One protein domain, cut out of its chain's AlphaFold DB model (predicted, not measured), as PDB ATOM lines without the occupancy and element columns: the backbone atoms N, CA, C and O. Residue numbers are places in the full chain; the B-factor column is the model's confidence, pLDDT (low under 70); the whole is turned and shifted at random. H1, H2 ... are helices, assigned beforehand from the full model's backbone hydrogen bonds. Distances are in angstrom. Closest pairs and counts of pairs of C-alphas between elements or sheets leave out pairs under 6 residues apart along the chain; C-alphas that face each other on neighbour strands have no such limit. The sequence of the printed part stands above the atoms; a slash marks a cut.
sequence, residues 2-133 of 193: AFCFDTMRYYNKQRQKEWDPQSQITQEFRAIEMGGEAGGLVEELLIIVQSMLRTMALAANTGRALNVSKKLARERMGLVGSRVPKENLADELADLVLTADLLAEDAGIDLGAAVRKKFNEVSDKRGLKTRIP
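AT A GLANCE: This is residues 2 to 133 of the 193 residues of an uncharacterized protein of uncultured bacterium (UniProt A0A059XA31). Picture one very long helix, H2, as a shaft that makes the longest axis, with the short helix H1 turned aside beyond its first end and standing free. Past the other end of H2 the backbone folds back as H3, packed along residues 51 to 69 of H2 in a lopsided helical hairpin, and H4 then turns away from H3 as a side arm. The printed part has 132 residues with four named helices, in the order H1, H2, H3, H4, and no named strand; the class is all helix. It is extended and elongated, with a radius of gyration of the C-alphas of 28.2 A and spans of 84 by 43 by 31 A.

HOW THE PARTS SIT: Begin at H1, residues 5 to 19, which touches no helix and is apart from H2, residues 27 to 76. Look next at residues 51 to 69 of H2, the part of it that touches H3, residues 87 to 106. Their closest C-alphas, those of Ala 65 and Glu 92, are 5.0 A apart. H2 and H3 run opposite ways at a shallow tilt of 32 degrees and form a helical hairpin. H4, residues 111 to 125, is close to H3 but not clearly touching; the closest C-alphas, those of Ala 104 and Leu 111, are 6.0 A apart. The lines of H3 and H4 stand about perpendicular, at 77 degrees. H4 is apart from H1 and from H2. In H2, H3 and H4 every O i to N i+4 pair is within hydrogen-bond range; in H1 10 of 11 are.

IN THESE COORDINATES: Find C-alpha 5 at (-27.174, -23.663, 9.711); from there H1 runs 20.5 A to C-alpha 19. H2 begins at C-alpha 27, at (-32.881, -34.770, -7.130), and over its 50 residues covers 73.2 A, ending at C-alpha 76, at (10.832, 13.989, -39.832). H3 runs from Glu 87 to Asp 106, 29.2 A. H4 runs 21.0 A from Leu 111 to C-alpha 125 at (-12.617, 28.430, -20.069).

THE WHOLE: Look to Gln 22 and Gly 78 for the two C-alphas farthest apart, at 86.3 A. Residues 2 to 15, 17 to 24 and 26 to 46 stand free, of which 27 to 46 belong to H2. The printed part has no cut, and no link is long: H3 to H4 is tight with 4 residues, while H1 to H2 and H2 to H3 are short with 7 and 10. The mean pLDDT of the printed part is 90.9, and residue 2 is the one printed residue under 70.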
ATOM      1  N   ALA A   2     -25.436 -14.942  15.988       66.50
ATOM      2  CA  ALA A   2     -24.755 -15.774  14.993       66.50
ATOM      3  C   ALA A   2     -25.784 -16.525  14.134       66.50
ATOM      4  O   ALA A   2     -26.751 -17.071  14.663       66.50
ATOM      5  N   PHE A   3     -25.581 -16.547  12.818       73.25
ATOM      6  CA  PHE A   3     -26.398 -17.336  11.900       73.25
ATOM      7  C   PHE A   3     -26.083 -18.832  12.083       73.25
ATOM      8  O   PHE A   3     -24.923 -19.228  11.994       73.25
ATOM      9  N   CYS A   4     -27.100 -19.658  12.355       87.50
ATOM     10  CA  CYS A   4     -26.953 -21.100  12.570       87.50
ATOM     11  C   CYS A   4     -27.533 -21.892  11.389       87.50
ATOM     12  O   CYS A   4     -28.696 -21.712  11.016       87.50
ATOM     13  N   PHE A   5     -26.742 -22.811  10.825       90.44
ATOM     14  CA  PHE A   5     -27.174 -23.663   9.711       90.44
ATOM     15  C   PHE A   5     -28.362 -24.566  10.066       90.44
ATOM     16  O   PHE A   5     -29.167 -24.878   9.188       90.44
ATOM     17  N   ASP A   6     -28.525 -24.947  11.333       91.88
ATOM     18  CA  ASP A   6     -29.651 -25.780  11.762       91.88
ATOM     19  C   ASP A   6     -30.977 -25.014  11.725       91.88
ATOM     20  O   ASP A   6     -31.993 -25.555  11.281       91.88
ATOM     21  N   THR A   7     -30.955 -23.725  12.075       91.12
ATOM     22  CA  THR A   7     -32.110 -22.829  11.927       91.12
ATOM     23  C   THR A   7     -32.508 -22.690  10.455       91.12
ATOM     24  O   THR A   7     -33.684 -22.812  10.119       91.12
ATOM     25  N   MET A   8     -31.541 -22.514   9.549       89.50
ATOM     26  CA  MET A   8     -31.818 -22.421   8.111       89.50
ATOM     27  C   MET A   8     -32.375 -23.734   7.534       89.50
ATOM     28  O   MET A   8     -33.363 -23.713   6.799       89.50
ATOM     29  N   ARG A   9     -31.819 -24.891   7.920       92.50
ATOM     30  CA  ARG A   9     -32.356 -26.206   7.523       92.50
ATOM     31  C   ARG A   9     -33.790 -26.413   7.996       92.50
ATOM     32  O   ARG A   9     -34.587 -26.976   7.248       92.50
ATOM     33  N   TYR A  10     -34.116 -25.981   9.215       93.12
ATOM     34  CA  TYR A  10     -35.480 -26.048   9.736       93.12
ATOM     35  C   TYR A  10     -36.453 -25.278   8.834       93.12
ATOM     36  O   TYR A  10     -37.426 -25.861   8.357       93.12
ATOM     37  N   TYR A  11     -36.160 -24.012   8.525       93.19
ATOM     38  CA  TYR A  11     -37.036 -23.194   7.679       93.19
ATOM     39  C   TYR A  11     -37.104 -23.683   6.227       93.19
ATOM     40  O   TYR A  11     -38.191 -23.716   5.656       93.19
ATOM     41  N   ASN A  12     -35.999 -24.167   5.651       89.69
ATOM     42  CA  ASN A  12     -36.019 -24.766   4.311       89.69
ATOM     43  C   ASN A  12     -36.929 -26.000   4.239       89.69
ATOM     44  O   ASN A  12     -37.636 -26.179   3.250       89.69
ATOM     45  N   LYS A  13     -36.968 -26.831   5.291       90.81
ATOM     46  CA  LYS A  13     -37.898 -27.969   5.365       90.81
ATOM     47  C   LYS A  13     -39.358 -27.531   5.426       90.81
ATOM     48  O   LYS A  13     -40.198 -28.238   4.881       90.81
ATOM     49  N   GLN A  14     -39.673 -26.412   6.080       93.88
ATOM     50  CA  GLN A  14     -41.042 -25.884   6.083       93.88
ATOM     51  C   GLN A  14     -41.415 -25.340   4.702       93.88
ATOM     52  O   GLN A  14     -42.412 -25.775   4.134       93.88
ATOM     53  N   ARG A  15     -40.539 -24.528   4.095       92.88
ATOM     54  CA  ARG A  15     -40.736 -23.990   2.740       92.88
ATOM     55  C   ARG A  15     -40.922 -25.087   1.691       92.88
ATOM     56  O   ARG A  15     -41.720 -24.938   0.777       92.88
ATOM     57  N   GLN A  16     -40.212 -26.207   1.827       89.44
ATOM     58  CA  GLN A  16     -40.354 -27.338   0.912       89.44
ATOM     59  C   GLN A  16     -41.761 -27.951   0.949       89.44
ATOM     60  O   GLN A  16     -42.257 -28.356  -0.095       89.44
ATOM     61  N   LYS A  17     -42.410 -27.999   2.120       91.75
ATOM     62  CA  LYS A  17     -43.780 -28.522   2.255       91.75
ATOM     63  C   LYS A  17     -44.818 -27.600   1.620       91.75
ATOM     64  O   LYS A  17     -45.839 -28.081   1.152       91.75
ATOM     65  N   GLU A  18     -44.561 -26.294   1.630       93.50
ATOM     66  CA  GLU A  18     -45.417 -25.289   0.988       93.50
ATOM     67  C   GLU A  18     -45.247 -25.304  -0.534       93.50
ATOM     68  O   GLU A  18     -46.221 -25.219  -1.275       93.50
ATOM     69  N   TRP A  19     -44.002 -25.428  -0.995       89.12
ATOM     70  CA  TRP A  19     -43.649 -25.331  -2.409       89.12
ATOM     71  C   TRP A  19     -43.878 -26.632  -3.190       89.12
ATOM     72  O   TRP A  19     -44.257 -26.587  -4.356       89.12
ATOM     73  N   ASP A  20     -43.678 -27.784  -2.551       91.62
ATOM     74  CA  ASP A  20     -43.869 -29.110  -3.144       91.62
ATOM     75  C   ASP A  20     -44.619 -30.039  -2.173       91.62
ATOM     76  O   ASP A  20     -44.036 -30.965  -1.591       91.62
ATOM     77  N   PRO A  21     -45.927 -29.801  -1.962       89.31
ATOM     78  CA  PRO A  21     -46.722 -30.574  -1.010       89.31
ATOM     79  C   PRO A  21     -46.776 -32.070  -1.348       89.31
ATOM     80  O   PRO A  21     -46.972 -32.899  -0.461       89.31
ATOM     81  N   GLN A  22     -46.606 -32.418  -2.627       93.44
ATOM     82  CA  GLN A  22     -46.666 -33.788  -3.138       93.44
ATOM     83  C   GLN A  22     -45.292 -34.474  -3.177       93.44
ATOM     84  O   GLN A  22     -45.219 -35.656  -3.502       93.44
ATOM     85  N   SER A  23     -44.215 -33.770  -2.802       87.12
ATOM     86  CA  SER A  23     -42.836 -34.281  -2.822       87.12
ATOM     87  C   SER A  23     -42.418 -34.842  -4.188       87.12
ATOM     88  O   SER A  23     -41.741 -35.867  -4.266       87.12
ATOM     89  N   GLN A  24     -42.838 -34.182  -5.268       91.06
ATOM     90  CA  GLN A  24     -42.575 -34.611  -6.642       91.06
ATOM     91  C   GLN A  24     -41.256 -34.060  -7.212       91.06
ATOM     92  O   GLN A  24     -40.804 -34.523  -8.258       91.06
ATOM     93  N   ILE A  25     -40.627 -33.076  -6.554       88.69
ATOM     94  CA  ILE A  25     -39.345 -32.516  -6.992       88.69
ATOM     95  C   ILE A  25     -38.235 -33.545  -6.782       88.69
ATOM     96  O   ILE A  25     -37.827 -33.837  -5.653       88.69
ATOM     97  N   THR A  26     -37.689 -34.028  -7.893       90.81
ATOM     98  CA  THR A  26     -36.614 -35.014  -7.887       90.81
ATOM     99  C   THR A  26     -35.247 -34.381  -7.613       90.81
ATOM    100  O   THR A  26     -35.062 -33.159  -7.650       90.81
ATOM    101  N   GLN A  27     -34.256 -35.222  -7.320       87.06
ATOM    102  CA  GLN A  27     -32.881 -34.770  -7.130       87.06
ATOM    103  C   GLN A  27     -32.291 -34.204  -8.430       87.06
ATOM    104  O   GLN A  27     -31.555 -33.219  -8.387       87.06
ATOM    105  N   GLU A  28     -32.663 -34.774  -9.577       91.75
ATOM    106  CA  GLU A  28     -32.259 -34.325 -10.911       91.75
ATOM    107  C   GLU A  28     -32.760 -32.905 -11.187       91.75
ATOM    108  O   GLU A  28     -31.982 -32.064 -11.630       91.75
ATOM    109  N   PHE A  29     -34.021 -32.602 -10.853       89.69
ATOM    110  CA  PHE A  29     -34.566 -31.251 -11.003       89.69
ATOM    111  C   PHE A  29     -33.783 -30.227 -10.173       89.69
ATOM    112  O   PHE A  29     -33.388 -29.183 -10.681       89.69
ATOM    113  N   ARG A  30     -33.476 -30.539  -8.905       87.56
ATOM    114  CA  ARG A  30     -32.682 -29.637  -8.046       87.56
ATOM    115  C   ARG A  30     -31.268 -29.418  -8.574       87.56
ATOM    116  O   ARG A  30     -30.732 -28.325  -8.426       87.56
ATOM    117  N   ALA A  31     -30.663 -30.450  -9.162       88.81
ATOM    118  CA  ALA A  31     -29.354 -30.333  -9.791       88.81
ATOM    119  C   ALA A  31     -29.401 -29.420 -11.027       88.81
ATOM    120  O   ALA A  31     -28.488 -28.620 -11.217       88.81
ATOM    121  N   ILE A  32     -30.473 -29.493 -11.825       90.19
ATOM    122  CA  ILE A  32     -30.693 -28.615 -12.985       90.19
ATOM    123  C   ILE A  32     -30.894 -27.164 -12.542       90.19
ATOM    124  O   ILE A  32     -30.224 -26.286 -13.074       90.19
ATOM    125  N   GLU A  33     -31.739 -26.913 -11.540       90.31
ATOM    126  CA  GLU A  33     -31.953 -25.567 -10.983       90.31
ATOM    127  C   GLU A  33     -30.644 -24.963 -10.459       90.31
ATOM    128  O   GLU A  33     -30.281 -23.843 -10.809       90.31
ATOM    129  N   MET A  34     -29.874 -25.737  -9.684       87.50
ATOM    130  CA  MET A  34     -28.551 -25.309  -9.221       87.50
ATOM    131  C   MET A  34     -27.603 -25.017 -10.393       87.50
ATOM    132  O   MET A  34     -26.835 -24.060 -10.338       87.50
ATOM    133  N   GLY A  35     -27.650 -25.835 -11.448       88.69
ATOM    134  CA  GLY A  35     -26.892 -25.615 -12.676       88.69
ATOM    135  C   GLY A  35     -27.302 -24.337 -13.411       88.69
ATOM    136  O   GLY A  35     -26.429 -23.637 -13.915       88.69
ATOM    137  N   GLY A  36     -28.595 -24.003 -13.433       89.00
ATOM    138  CA  GLY A  36     -29.123 -22.761 -14.004       89.00
ATOM    139  C   GLY A  36     -28.635 -21.523 -13.254       89.00
ATOM    140  O   GLY A  36     -28.088 -20.612 -13.869       89.00
ATOM    141  N   GLU A  37     -28.724 -21.535 -11.922       85.50
ATOM    142  CA  GLU A  37     -28.199 -20.463 -11.061       85.50
ATOM    143  C   GLU A  37     -26.677 -20.299 -11.217       85.50
ATOM    144  O   GLU A  37     -26.158 -19.190 -11.351       85.50
ATOM    145  N   ALA A  38     -25.937 -21.414 -11.272       86.00
ATOM    146  CA  ALA A  38     -24.501 -21.391 -11.541       86.00
ATOM    147  C   ALA A  38     -24.179 -20.868 -12.955       86.00
ATOM    148  O   ALA A  38     -23.175 -20.183 -13.141       86.00
ATOM    149  N   GLY A  39     -25.027 -21.165 -13.941       83.81
ATOM    150  CA  GLY A  39     -24.931 -20.642 -15.302       83.81
ATOM    151  C   GLY A  39     -25.132 -19.130 -15.366       83.81
ATOM    152  O   GLY A  39     -24.348 -18.450 -16.023       83.81
ATOM    153  N   GLY A  40     -26.098 -18.593 -14.614       83.75
ATOM    154  CA  GLY A  40     -26.312 -17.146 -14.496       83.75
ATOM    155  C   GLY A  40     -25.071 -16.410 -13.977       83.75
ATOM    156  O   GLY A  40     -24.681 -15.385 -14.526       83.75
ATOM    157  N   LEU A  41     -24.360 -16.980 -12.995       83.56
ATOM    158  CA  LEU A  41     -23.084 -16.415 -12.525       83.56
ATOM    159  C   LEU A  41     -22.012 -16.364 -13.624       83.56
ATOM    160  O   LEU A  41     -21.203 -15.435 -13.656       83.56
ATOM    161  N   VAL A  42     -21.976 -17.361 -14.511       88.00
ATOM    162  CA  VAL A  42     -21.045 -17.382 -15.649       88.00
ATOM    163  C   VAL A  42     -21.425 -16.319 -16.674       88.00
ATOM    164  O   VAL A  42     -20.535 -15.657 -17.199       88.00
ATOM    165  N   GLU A  43     -22.715 -16.125 -16.942       84.12
ATOM    166  CA  GLU A  43     -23.197 -15.078 -17.847       84.12
ATOM    167  C   GLU A  43     -22.813 -13.677 -17.350       84.12
ATOM    168  O   GLU A  43     -22.189 -12.911 -18.086       84.12
ATOM    169  N   GLU A  44     -23.049 -13.388 -16.069       84.50
ATOM    170  CA  GLU A  44     -22.625 -12.133 -15.434       84.50
ATOM    171  C   GLU A  44     -21.100 -11.942 -15.490       84.50
ATOM    172  O   GLU A  44     -20.589 -10.864 -15.813       84.50
ATOM    173  N   LEU A  45     -20.334 -13.010 -15.247       88.06
ATOM    174  CA  LEU A  45     -18.877 -12.969 -15.355       88.06
ATOM    175  C   LEU A  45     -18.415 -12.680 -16.790       88.06
ATOM    176  O   LEU A  45     -17.457 -11.931 -16.983       88.06
ATOM    177  N   LEU A  46     -19.075 -13.254 -17.799       83.12
ATOM    178  CA  LEU A  46     -18.746 -13.017 -19.205       83.12
ATOM    179  C   LEU A  46     -18.953 -11.552 -19.591       83.12
ATOM    180  O   LEU A  46     -18.109 -10.997 -20.295       83.12
ATOM    181  N   ILE A  47     -20.008 -10.906 -19.090       80.81
ATOM    182  CA  ILE A  47     -20.257  -9.473 -19.307       80.81
ATOM    183  C   ILE A  47     -19.112  -8.636 -18.717       80.81
ATOM    184  O   ILE A  47     -18.551  -7.773 -19.398       80.81
ATOM    185  N   ILE A  48     -18.695  -8.934 -17.482       85.31
ATOM    186  CA  ILE A  48     -17.572  -8.243 -16.826       85.31
ATOM    187  C   ILE A  48     -16.274  -8.438 -17.621       85.31
ATOM    188  O   ILE A  48     -15.555  -7.474 -17.894       85.31
ATOM    189  N   VAL A  49     -15.977  -9.673 -18.034       89.00
ATOM    190  CA  VAL A  49     -14.784  -9.988 -18.833       89.00
ATOM    191  C   VAL A  49     -14.816  -9.251 -20.171       89.00
ATOM    192  O   VAL A  49     -13.799  -8.691 -20.578       89.00
ATOM    193  N   GLN A  50     -15.969  -9.189 -20.837       81.50
ATOM    194  CA  GLN A  50     -16.121  -8.458 -22.091       81.50
ATOM    195  C   GLN A  50     -15.802  -6.966 -21.907       81.50
ATOM    196  O   GLN A  50     -15.010  -6.419 -22.677       81.50
ATOM    197  N   SER A  51     -16.322  -6.332 -20.852       83.62
ATOM    198  CA  SER A  51     -16.025  -4.928 -20.531       83.62
ATOM    199  C   SER A  51     -14.534  -4.692 -20.235       83.62
ATOM    200  O   SER A  51     -13.912  -3.743 -20.737       83.62
ATOM    201  N   MET A  52     -13.895  -5.613 -19.503       90.31
ATOM    202  CA  MET A  52     -12.445  -5.580 -19.272       90.31
ATOM    203  C   MET A  52     -11.657  -5.648 -20.586       90.31
ATOM    204  O   MET A  52     -10.706  -4.883 -20.780       90.31
ATOM    205  N   LEU A  53     -12.059  -6.527 -21.510       90.38
ATOM    206  CA  LEU A  53     -11.412  -6.669 -22.813       90.38
ATOM    207  C   LEU A  53     -11.505  -5.382 -23.642       90.38
ATOM    208  O   LEU A  53     -10.517  -5.021 -24.286       90.38
ATOM    209  N   ARG A  54     -12.624  -4.642 -23.589       87.69
ATOM    210  CA  ARG A  54     -12.752  -3.348 -24.291       87.69
ATOM    211  C   ARG A  54     -11.752  -2.313 -23.775       87.69
ATOM    212  O   ARG A  54     -11.074  -1.657 -24.566       87.69
ATOM    213  N   THR A  55     -11.581  -2.229 -22.457       90.81
ATOM    214  CA  THR A  55     -10.602  -1.318 -21.838       90.81
ATOM    215  C   THR A  55      -9.165  -1.678 -22.236       90.81
ATOM    216  O   THR A  55      -8.365  -0.804 -22.583       90.81
ATOM    217  N   MET A  56      -8.829  -2.972 -22.253       94.50
ATOM    218  CA  MET A  56      -7.515  -3.438 -22.714       94.50
ATOM    219  C   MET A  56      -7.295  -3.155 -24.206       94.50
ATOM    220  O   MET A  56      -6.196  -2.757 -24.602       94.50
ATOM    221  N   ALA A  57      -8.331  -3.318 -25.034       92.38
ATOM    222  CA  ALA A  57      -8.271  -3.017 -26.459       92.38
ATOM    223  C   ALA A  57      -7.977  -1.530 -26.708       92.38
ATOM    224  O   ALA A  57      -7.099  -1.216 -27.512       92.38
ATOM    225  N   LEU A  58      -8.607  -0.618 -25.960       94.19
ATOM    226  CA  LEU A  58      -8.327   0.819 -26.041       94.19
ATOM    227  C   LEU A  58      -6.847   1.134 -25.749       94.19
ATOM    228  O   LEU A  58      -6.194   1.873 -26.497       94.19
ATOM    229  N   ALA A  59      -6.287   0.538 -24.692       96.25
ATOM    230  CA  ALA A  59      -4.874   0.699 -24.351       96.25
ATOM    231  C   ALA A  59      -3.950   0.147 -25.452       96.25
ATOM    232  O   ALA A  59      -2.972   0.795 -25.841       96.25
ATOM    233  N   ALA A  60      -4.278  -1.024 -26.007       96.25
ATOM    234  CA  ALA A  60      -3.523  -1.626 -27.100       96.25
ATOM    235  C   ALA A  60      -3.543  -0.752 -28.366       96.25
ATOM    236  O   ALA A  60      -2.492  -0.528 -28.974       96.25
ATOM    237  N   ASN A  61      -4.710  -0.223 -28.739       94.12
ATOM    238  CA  ASN A  61      -4.888   0.641 -29.910       94.12
ATOM    239  C   ASN A  61      -4.128   1.963 -29.733       94.12
ATOM    240  O   ASN A  61      -3.406   2.397 -30.632       94.12
ATOM    241  N   THR A  62      -4.160   2.533 -28.522       97.88
ATOM    242  CA  THR A  62      -3.338   3.696 -28.148       97.88
ATOM    243  C   THR A  62      -1.852   3.415 -28.369       97.88
ATOM    244  O   THR A  62      -1.155   4.186 -29.033       97.88
ATOM    245  N   GLY A  63      -1.350   2.281 -27.868       97.69
ATOM    246  CA  GLY A  63       0.046   1.881 -28.048       97.69
ATOM    247  C   GLY A  63       0.451   1.737 -29.520       97.69
ATOM    248  O   GLY A  63       1.553   2.147 -29.907       97.69
ATOM    249  N   ARG A  64      -0.439   1.215 -30.370       96.75
ATOM    250  CA  ARG A  64      -0.187   1.110 -31.815       96.75
ATOM    251  C   ARG A  64      -0.146   2.474 -32.500       96.75
ATOM    252  O   ARG A  64       0.828   2.747 -33.211       96.75
ATOM    253  N   ALA A  65      -1.101   3.361 -32.216       97.25
ATOM    254  CA  ALA A  65      -1.108   4.729 -32.740       97.25
ATOM    255  C   ALA A  65       0.154   5.513 -32.329       97.25
ATOM    256  O   ALA A  65       0.788   6.181 -33.157       97.25
ATOM    257  N   LEU A  66       0.592   5.375 -31.072       97.75
ATOM    258  CA  LEU A  66       1.836   5.970 -30.569       97.75
ATOM    259  C   LEU A  66       3.071   5.407 -31.278       97.75
ATOM    260  O   LEU A  66       3.985   6.154 -31.632       97.75
ATOM    261  N   ASN A  67       3.109   4.099 -31.536       97.12
ATOM    262  CA  ASN A  67       4.212   3.481 -32.263       97.12
ATOM    263  C   ASN A  67       4.318   4.010 -33.702       97.12
ATOM    264  O   ASN A  67       5.424   4.308 -34.159       97.12
ATOM    265  N   VAL A  68       3.197   4.161 -34.412       96.38
ATOM    266  CA  VAL A  68       3.180   4.764 -35.756       96.38
ATOM    267  C   VAL A  68       3.614   6.229 -35.692       96.38
ATOM    268  O   VAL A  68       4.512   6.632 -36.433       96.38
ATOM    269  N   SER A  69       3.070   7.002 -34.749       96.06
ATOM    270  CA  SER A  69       3.429   8.412 -34.534       96.06
ATOM    271  C   SER A  69       4.925   8.595 -34.272       96.06
ATOM    272  O   SER A  69       5.563   9.442 -34.896       96.06
ATOM    273  N   LYS A  70       5.519   7.743 -33.426       96.25
ATOM    274  CA  LYS A  70       6.965   7.719 -33.161       96.25
ATOM    275  C   LYS A  70       7.773   7.486 -34.436       96.25
ATOM    276  O   LYS A  70       8.779   8.156 -34.650       96.25
ATOM    277  N   LYS A  71       7.355   6.544 -35.289       95.75
ATOM    278  CA  LYS A  71       8.048   6.246 -36.554       95.75
ATOM    279  C   LYS A  71       7.977   7.428 -37.527       95.75
ATOM    280  O   LYS A  71       9.004   7.773 -38.104       95.75
ATOM    281  N   LEU A  72       6.814   8.077 -37.643       94.25
ATOM    282  CA  LEU A  72       6.633   9.283 -38.461       94.25
ATOM    283  C   LEU A  72       7.467  10.462 -37.942       94.25
ATOM    284  O   LEU A  72       8.105  11.163 -38.723       94.25
ATOM    285  N   ALA A  73       7.489  10.682 -36.626       93.88
ATOM    286  CA  ALA A  73       8.279  11.742 -36.009       93.88
ATOM    287  C   ALA A  73       9.783  11.515 -36.224       93.88
ATOM    288  O   ALA A  73      10.497  12.430 -36.625       93.88
ATOM    289  N   ARG A  74      10.250  10.274 -36.039       95.44
ATOM    290  CA  ARG A  74      11.641   9.873 -36.277       95.44
ATOM    291  C   ARG A  74      12.091  10.159 -37.711       95.44
ATOM    292  O   ARG A  74      13.188  10.668 -37.913       95.44
ATOM    293  N   GLU A  75      11.236   9.870 -38.690       93.50
ATOM    294  CA  GLU A  75      11.504  10.183 -40.095       93.50
ATOM    295  C   GLU A  75      11.626  11.694 -40.341       93.50
ATOM    296  O   GLU A  75      12.563  12.118 -41.014       93.50
ATOM    297  N   ARG A  76      10.748  12.515 -39.743       91.75
ATOM    298  CA  ARG A  76      10.832  13.989 -39.832       91.75
ATOM    299  C   ARG A  76      12.127  14.546 -39.237       91.75
ATOM    300  O   ARG A  76      12.641  15.536 -39.736       91.75
ATOM    301  N   MET A  77      12.653  13.901 -38.196       94.19
ATOM    302  CA  MET A  77      13.920  14.274 -37.556       94.19
ATOM    303  C   MET A  77      15.162  13.759 -38.306       94.19
ATOM    304  O   MET A  77      16.277  14.030 -37.876       94.19
ATOM    305  N   GLY A  78      15.004  12.986 -39.387       93.12
ATOM    306  CA  GLY A  78      16.135  12.403 -40.122       93.12
ATOM    307  C   GLY A  78      16.870  11.282 -39.377       93.12
ATOM    308  O   GLY A  78      17.987  10.926 -39.743       93.12
ATOM    309  N   LEU A  79      16.261  10.706 -38.338       92.50
ATOM    310  CA  LEU A  79      16.863   9.650 -37.525       92.50
ATOM    311  C   LEU A  79      16.713   8.271 -38.191       92.50
ATOM    312  O   LEU A  79      15.710   7.970 -38.844       92.50
ATOM    313  N   VAL A  80      17.694   7.392 -37.975       92.88
ATOM    314  CA  VAL A  80      17.713   6.036 -38.545       92.88
ATOM    315  C   VAL A  80      16.601   5.162 -37.948       92.88
ATOM    316  O   VAL A  80      16.390   5.120 -36.734       92.88
ATOM    317  N   GLY A  81      15.895   4.413 -38.801       89.62
ATOM    318  CA  GLY A  81      14.978   3.355 -38.381       89.62
ATOM    319  C   GLY A  81      13.828   3.086 -39.351       89.62
ATOM    320  O   GLY A  81      13.730   3.683 -40.420       89.62
ATOM    321  N   SER A  82      12.939   2.164 -38.968       88.88
ATOM    322  CA  SER A  82      11.793   1.753 -39.791       88.88
ATOM    323  C   SER A  82      10.809   2.900 -40.047       88.88
ATOM    324  O   SER A  82      10.418   3.609 -39.112       88.88
ATOM    325  N   ARG A  83      10.359   3.016 -41.298       89.38
ATOM    326  CA  ARG A  83       9.393   4.018 -41.770       89.38
ATOM    327  C   ARG A  83       8.018   3.394 -41.961       89.38
ATOM    328  O   ARG A  83       7.907   2.183 -42.155       89.38
ATOM    329  N   VAL A  84       6.982   4.215 -41.870       92.62
ATOM    330  CA  VAL A  84       5.586   3.805 -42.057       92.62
ATOM    331  C   VAL A  84       4.838   4.901 -42.804       92.62
ATOM    332  O   VAL A  84       5.122   6.077 -42.577       92.62
ATOM    333  N   PRO A  85       3.901   4.541 -43.689       91.06
ATOM    334  CA  PRO A  85       3.069   5.525 -44.363       91.06
ATOM    335  C   PRO A  85       2.106   6.179 -43.357       91.06
ATOM    336  O   PRO A  85       1.766   5.591 -42.326       91.06
ATOM    337  N   LYS A  86       1.680   7.417 -43.637       88.69
ATOM    338  CA  LYS A  86       0.788   8.188 -42.746       88.69
ATOM    339  C   LYS A  86      -0.600   7.553 -42.628       88.69
ATOM    340  O   LYS A  86      -1.284   7.772 -41.638       88.69
ATOM    341  N   GLU A  87      -0.994   6.780 -43.630       92.06
ATOM    342  CA  GLU A  87      -2.258   6.059 -43.715       92.06
ATOM    343  C   GLU A  87      -2.387   5.062 -42.556       92.06
ATOM    344  O   GLU A  87      -3.431   5.004 -41.922       92.06
ATOM    345  N   ASN A  88      -1.284   4.423 -42.148       92.75
ATOM    346  CA  ASN A  88      -1.278   3.563 -40.964       92.75
ATOM    347  C   ASN A  88      -1.612   4.324 -39.675       92.75
ATOM    348  O   ASN A  88      -2.067   3.715 -38.720       92.75
ATOM    349  N   LEU A  89      -1.342   5.634 -39.593       94.62
ATOM    350  CA  LEU A  89      -1.743   6.402 -38.413       94.62
ATOM    351  C   LEU A  89      -3.253   6.625 -38.415       94.62
ATOM    352  O   LEU A  89      -3.860   6.592 -37.353       94.62
ATOM    353  N   ALA A  90      -3.846   6.852 -39.589       91.62
ATOM    354  CA  ALA A  90      -5.288   7.007 -39.712       91.62
ATOM    355  C   ALA A  90      -6.016   5.727 -39.281       91.62
ATOM    356  O   ALA A  90      -6.945   5.823 -38.487       91.62
ATOM    357  N   ASP A  91      -5.534   4.557 -39.711       91.69
ATOM    358  CA  ASP A  91      -6.102   3.261 -39.316       91.69
ATOM    359  C   ASP A  91      -6.069   3.070 -37.790       91.69
ATOM    360  O   ASP A  91      -7.089   2.786 -37.169       91.69
ATOM    361  N   GLU A  92      -4.917   3.302 -37.152       97.00
ATOM    362  CA  GLU A  92      -4.788   3.100 -35.699       97.00
ATOM    363  C   GLU A  92      -5.557   4.160 -34.884       97.00
ATOM    364  O   GLU A  92      -5.994   3.889 -33.766       97.00
ATOM    365  N   LEU A  93      -5.742   5.372 -35.422       95.19
ATOM    366  CA  LEU A  93      -6.609   6.386 -34.813       95.19
ATOM    367  C   LEU A  93      -8.095   6.037 -34.972       95.19
ATOM    368  O   LEU A  93      -8.871   6.314 -34.060       95.19
ATOM    369  N   ALA A  94      -8.495   5.423 -36.086       91.69
ATOM    370  CA  ALA A  94      -9.858   4.935 -36.273       91.69
ATOM    371  C   ALA A  94     -10.170   3.805 -35.280       91.69
ATOM    372  O   ALA A  94     -11.171   3.880 -34.571       91.69
ATOM    373  N   ASP A  95      -9.266   2.828 -35.144       91.88
ATOM    374  CA  ASP A  95      -9.361   1.763 -34.136       91.88
ATOM    375  C   ASP A  95      -9.509   2.338 -32.716       91.88
ATOM    376  O   ASP A  95     -10.286   1.826 -31.904       91.88
ATOM    377  N   LEU A  96      -8.775   3.411 -32.403       94.19
ATOM    378  CA  LEU A  96      -8.845   4.092 -31.109       94.19
ATOM    379  C   LEU A  96     -10.230   4.702 -30.848       94.19
ATOM    380  O   LEU A  96     -10.778   4.518 -29.766       94.19
ATOM    381  N   VAL A  97     -10.797   5.410 -31.828       93.69
ATOM    382  CA  VAL A  97     -12.131   6.020 -31.701       93.69
ATOM    383  C   VAL A  97     -13.206   4.943 -31.566       93.69
ATOM    384  O   VAL A  97     -14.032   5.034 -30.664       93.69
ATOM    385  N   LEU A  98     -13.151   3.893 -32.389       89.44
ATOM    386  CA  LEU A  98     -14.107   2.783 -32.334       89.44
ATOM    387  C   LEU A  98     -14.087   2.075 -30.975       89.44
ATOM    388  O   LEU A  98     -15.131   1.800 -30.398       89.44
ATOM    389  N   THR A  99     -12.902   1.801 -30.427       92.94
ATOM    390  CA  THR A  99     -12.812   1.163 -29.099       92.94
ATOM    391  C   THR A  99     -13.228   2.079 -27.955       92.94
ATOM    392  O   THR A  99     -13.747   1.582 -26.959       92.94
ATOM    393  N   ALA A 100     -13.043   3.396 -28.079       93.56
ATOM    394  CA  ALA A 100     -13.563   4.348 -27.101       93.56
ATOM    395  C   ALA A 100     -15.099   4.402 -27.116       93.56
ATOM    396  O   ALA A 100     -15.708   4.457 -26.051       93.56
ATOM    397  N   ASP A 101     -15.713   4.344 -28.299       92.94
ATOM    398  CA  ASP A 101     -17.168   4.309 -28.472       92.94
ATOM    399  C   ASP A 101     -17.782   3.038 -27.878       92.94
ATOM    400  O   ASP A 101     -18.679   3.104 -27.043       92.94
ATOM    401  N   LEU A 102     -17.187   1.881 -28.174       86.81
ATOM    402  CA  LEU A 102     -17.585   0.597 -27.594       86.81
ATOM    403  C   LEU A 102     -17.454   0.553 -26.061       86.81
ATOM    404  O   LEU A 102     -18.186  -0.190 -25.413       86.81
ATOM    405  N   LEU A 103     -16.512   1.296 -25.476       90.69
ATOM    406  CA  LEU A 103     -16.388   1.422 -24.021       90.69
ATOM    407  C   LEU A 103     -17.434   2.386 -23.442       90.69
ATOM    408  O   LEU A 103     -17.915   2.177 -22.331       90.69
ATOM    409  N   ALA A 104     -17.776   3.444 -24.179       88.00
ATOM    410  CA  ALA A 104     -18.833   4.371 -23.796       88.00
ATOM    411  C   ALA A 104     -20.207   3.685 -23.809       88.00
ATOM    412  O   ALA A 104     -20.972   3.875 -22.866       88.00
ATOM    413  N   GLU A 105     -20.473   2.832 -24.805       87.25
ATOM    414  CA  GLU A 105     -21.659   1.971 -24.883       87.25
ATOM    415  C   GLU A 105     -21.807   1.102 -23.624       87.25
ATOM    416  O   GLU A 105     -22.831   1.181 -22.948       87.25
ATOM    417  N   ASP A 106     -20.760   0.354 -23.254       86.62
ATOM    418  CA  ASP A 106     -20.752  -0.492 -22.048       86.62
ATOM    419  C   ASP A 106     -21.011   0.312 -20.758       86.62
ATOM    420  O   ASP A 106     -21.562  -0.211 -19.790       86.62
ATOM    421  N   ALA A 107     -20.614   1.587 -20.730       87.25
ATOM    422  CA  ALA A 107     -20.797   2.482 -19.590       87.25
ATOM    423  C   ALA A 107     -22.117   3.282 -19.628       87.25
ATOM    424  O   ALA A 107     -22.365   4.078 -18.720       87.25
ATOM    425  N   GLY A 108     -22.945   3.120 -20.668       88.06
ATOM    426  CA  GLY A 108     -24.172   3.899 -20.858       88.06
ATOM    427  C   GLY A 108     -23.925   5.392 -21.114       88.06
ATOM    428  O   GLY A 108     -24.715   6.236 -20.691       88.06
ATOM    429  N   ILE A 109     -22.810   5.740 -21.763       89.75
ATOM    430  CA  ILE A 109     -22.394   7.117 -22.046       89.75
ATOM    431  C   ILE A 109     -22.653   7.448 -23.519       89.75
ATOM    432  O   ILE A 109     -22.101   6.809 -24.410       89.75
ATOM    433  N   ASP A 110     -23.391   8.529 -23.785       88.31
ATOM    434  CA  ASP A 110     -23.398   9.162 -25.111       88.31
ATOM    435  C   ASP A 110     -22.054   9.877 -25.334       88.31
ATOM    436  O   ASP A 110     -21.818  10.997 -24.856       88.31
ATOM    437  N   LEU A 111     -21.144   9.200 -26.041       88.06
ATOM    438  CA  LEU A 111     -19.802   9.710 -26.308       88.06
ATOM    439  C   LEU A 111     -19.835  11.014 -27.119       88.06
ATOM    440  O   LEU A 111     -19.049  11.926 -26.848       88.06
ATOM    441  N   GLY A 112     -20.760  11.140 -28.072       87.62
ATOM    442  CA  GLY A 112     -20.913  12.337 -28.895       87.62
ATOM    443  C   GLY A 112     -21.310  13.554 -28.059       87.62
ATOM    444  O   GLY A 112     -20.675  14.612 -28.146       87.62
ATOM    445  N   ALA A 113     -22.311  13.401 -27.189       86.31
ATOM    446  CA  ALA A 113     -22.724  14.439 -26.248       86.31
ATOM    447  C   ALA A 113     -21.602  14.799 -25.260       86.31
ATOM    448  O   ALA A 113     -21.357  15.985 -25.007       86.31
ATOM    449  N   ALA A 114     -20.868  13.806 -24.747       91.31
ATOM    450  CA  ALA A 114     -19.749  14.024 -23.832       91.31
ATOM    451  C   ALA A 114     -18.605  14.826 -24.482       91.31
ATOM    452  O   ALA A 114     -18.108  15.791 -23.890       91.31
ATOM    453  N   VAL A 115     -18.215  14.479 -25.716       93.69
ATOM    454  CA  VAL A 115     -17.192  15.207 -26.488       93.69
ATOM    455  C   VAL A 115     -17.637  16.644 -26.761       93.69
ATOM    456  O   VAL A 115     -16.862  17.575 -26.525       93.69
ATOM    457  N   ARG A 116     -18.890  16.847 -27.191       90.19
ATOM    458  CA  ARG A 116     -19.472  18.176 -27.447       90.19
ATOM    459  C   ARG A 116     -19.428  19.058 -26.205       90.19
ATOM    460  O   ARG A 116     -18.893  20.169 -26.249       90.19
ATOM    461  N   LYS A 117     -19.945  18.544 -25.084       93.44
ATOM    462  CA  LYS A 117     -19.923  19.224 -23.785       93.44
ATOM    463  C   LYS A 117     -18.498  19.623 -23.422       93.44
ATOM    464  O   LYS A 117     -18.240  20.790 -23.132       93.44
ATOM    465  N   LYS A 118     -17.552  18.684 -23.515       95.06
ATOM    466  CA  LYS A 118     -16.154  18.940 -23.164       95.06
ATOM    467  C   LYS A 118     -15.509  20.006 -24.048       95.06
ATOM    468  O   LYS A 118     -14.782  20.858 -23.537       95.06
ATOM    469  N   PHE A 119     -15.760  19.968 -25.355       94.50
ATOM    470  CA  PHE A 119     -15.255  20.961 -26.302       94.50
ATOM    471  C   PHE A 119     -15.759  22.371 -25.963       94.50
ATOM    472  O   PHE A 119     -14.970  23.321 -25.896       94.50
ATOM    473  N   ASN A 120     -17.061  22.502 -25.703       95.19
ATOM    474  CA  ASN A 120     -17.691  23.781 -25.382       95.19
ATOM    475  C   ASN A 120     -17.193  24.325 -24.031       95.19
ATOM    476  O   ASN A 120     -16.766  25.475 -23.975       95.19
ATOM    477  N   GLU A 121     -17.085  23.482 -22.996       96.94
ATOM    478  CA  GLU A 121     -16.510  23.864 -21.694       96.94
ATOM    479  C   GLU A 121     -15.071  24.392 -21.806       96.94
ATOM    480  O   GLU A 121     -14.686  25.347 -21.128       96.94
ATOM    481  N   VAL A 122     -14.229  23.751 -22.625       96.31
ATOM    482  CA  VAL A 122     -12.848  24.211 -22.846       96.31
ATOM    483  C   VAL A 122     -12.838  25.543 -23.592       96.31
ATOM    484  O   VAL A 122     -11.992  26.395 -23.309       96.31
ATOM    485  N   SER A 123     -13.782  25.738 -24.509       96.00
ATOM    486  CA  SER A 123     -13.941  26.994 -25.237       96.00
ATOM    487  C   SER A 123     -14.367  28.133 -24.309       96.00
ATOM    488  O   SER A 123     -13.768  29.205 -24.373       96.00
ATOM    489  N   ASP A 124     -15.299  27.887 -23.387       96.69
ATOM    490  CA  ASP A 124     -15.706  28.850 -22.354       96.69
ATOM    491  C   ASP A 124     -14.526  29.229 -21.451       96.69
ATOM    492  O   ASP A 124     -14.209  30.407 -21.296       96.69
ATOM    493  N   LYS A 125     -13.796  28.228 -20.935       96.56
ATOM    494  CA  LYS A 125     -12.617  28.430 -20.069       96.56
ATOM    495  C   LYS A 125     -11.526  29.281 -20.713       96.56
ATOM    496  O   LYS A 125     -10.732  29.893 -20.006       96.56
ATOM    497  N   ARG A 126     -11.451  29.277 -22.043       96.31
ATOM    498  CA  ARG A 126     -10.449  30.017 -22.818       96.31
ATOM    499  C   ARG A 126     -10.999  31.297 -23.455       96.31
ATOM    500  O   ARG A 126     -10.266  31.938 -24.200       96.31
ATOM    501  N   GLY A 127     -12.259  31.661 -23.200       95.88
ATOM    502  CA  GLY A 127     -12.898  32.832 -23.813       95.88
ATOM    503  C   GLY A 127     -13.026  32.739 -25.340       95.88
ATOM    504  O   GLY A 127     -13.052  33.759 -26.027       95.88
ATOM    505  N   LEU A 128     -13.062  31.524 -25.895       95.69
ATOM    506  CA  LEU A 128     -13.192  31.294 -27.334       95.69
ATOM    507  C   LEU A 128     -14.655  31.442 -27.761       95.69
ATOM    508  O   LEU A 128     -15.565  31.156 -26.987       95.69
ATOM    509  N   LYS A 129     -14.895  31.834 -29.017       93.62
ATOM    510  CA  LYS A 129     -16.251  32.013 -29.578       93.62
ATOM    511  C   LYS A 129     -16.818  30.754 -30.249       93.62
ATOM    512  O   LYS A 129     -18.027  30.605 -30.342       93.62
ATOM    513  N   THR A 130     -15.955  29.848 -30.705       93.00
ATOM    514  CA  THR A 130     -16.339  28.642 -31.457       93.00
ATOM    515  C   THR A 130     -17.019  27.602 -30.571       93.00
ATOM    516  O   THR A 130     -16.504  27.287 -29.499       93.00
ATOM    517  N   ARG A 131     -18.141  27.033 -31.016       89.94
ATOM    518  CA  ARG A 131     -18.872  25.964 -30.317       89.94
ATOM    519  C   ARG A 131     -19.265  24.871 -31.303       89.94
ATOM    520  O   ARG A 131     -19.407  25.150 -32.489       89.94
ATOM    521  N   ILE A 132     -19.456  23.656 -30.794       87.06
ATOM    522  CA  ILE A 132     -20.136  22.588 -31.531       87.06
ATOM    523  C   ILE A 132     -21.630  22.695 -31.182       87.06
ATOM    524  O   ILE A 132     -21.965  22.538 -29.999       87.06
ATOM    525  N   PRO A 133     -22.513  22.997 -32.151       85.75
ATOM    526  CA  PRO A 133     -23.946  23.121 -31.909       85.75
ATOM    527  C   PRO A 133     -24.603  21.745 -31.737       85.75
ATOM    528  O   PRO A 133     -23.990  20.705 -31.970       85.75
TER     529      PRO A 133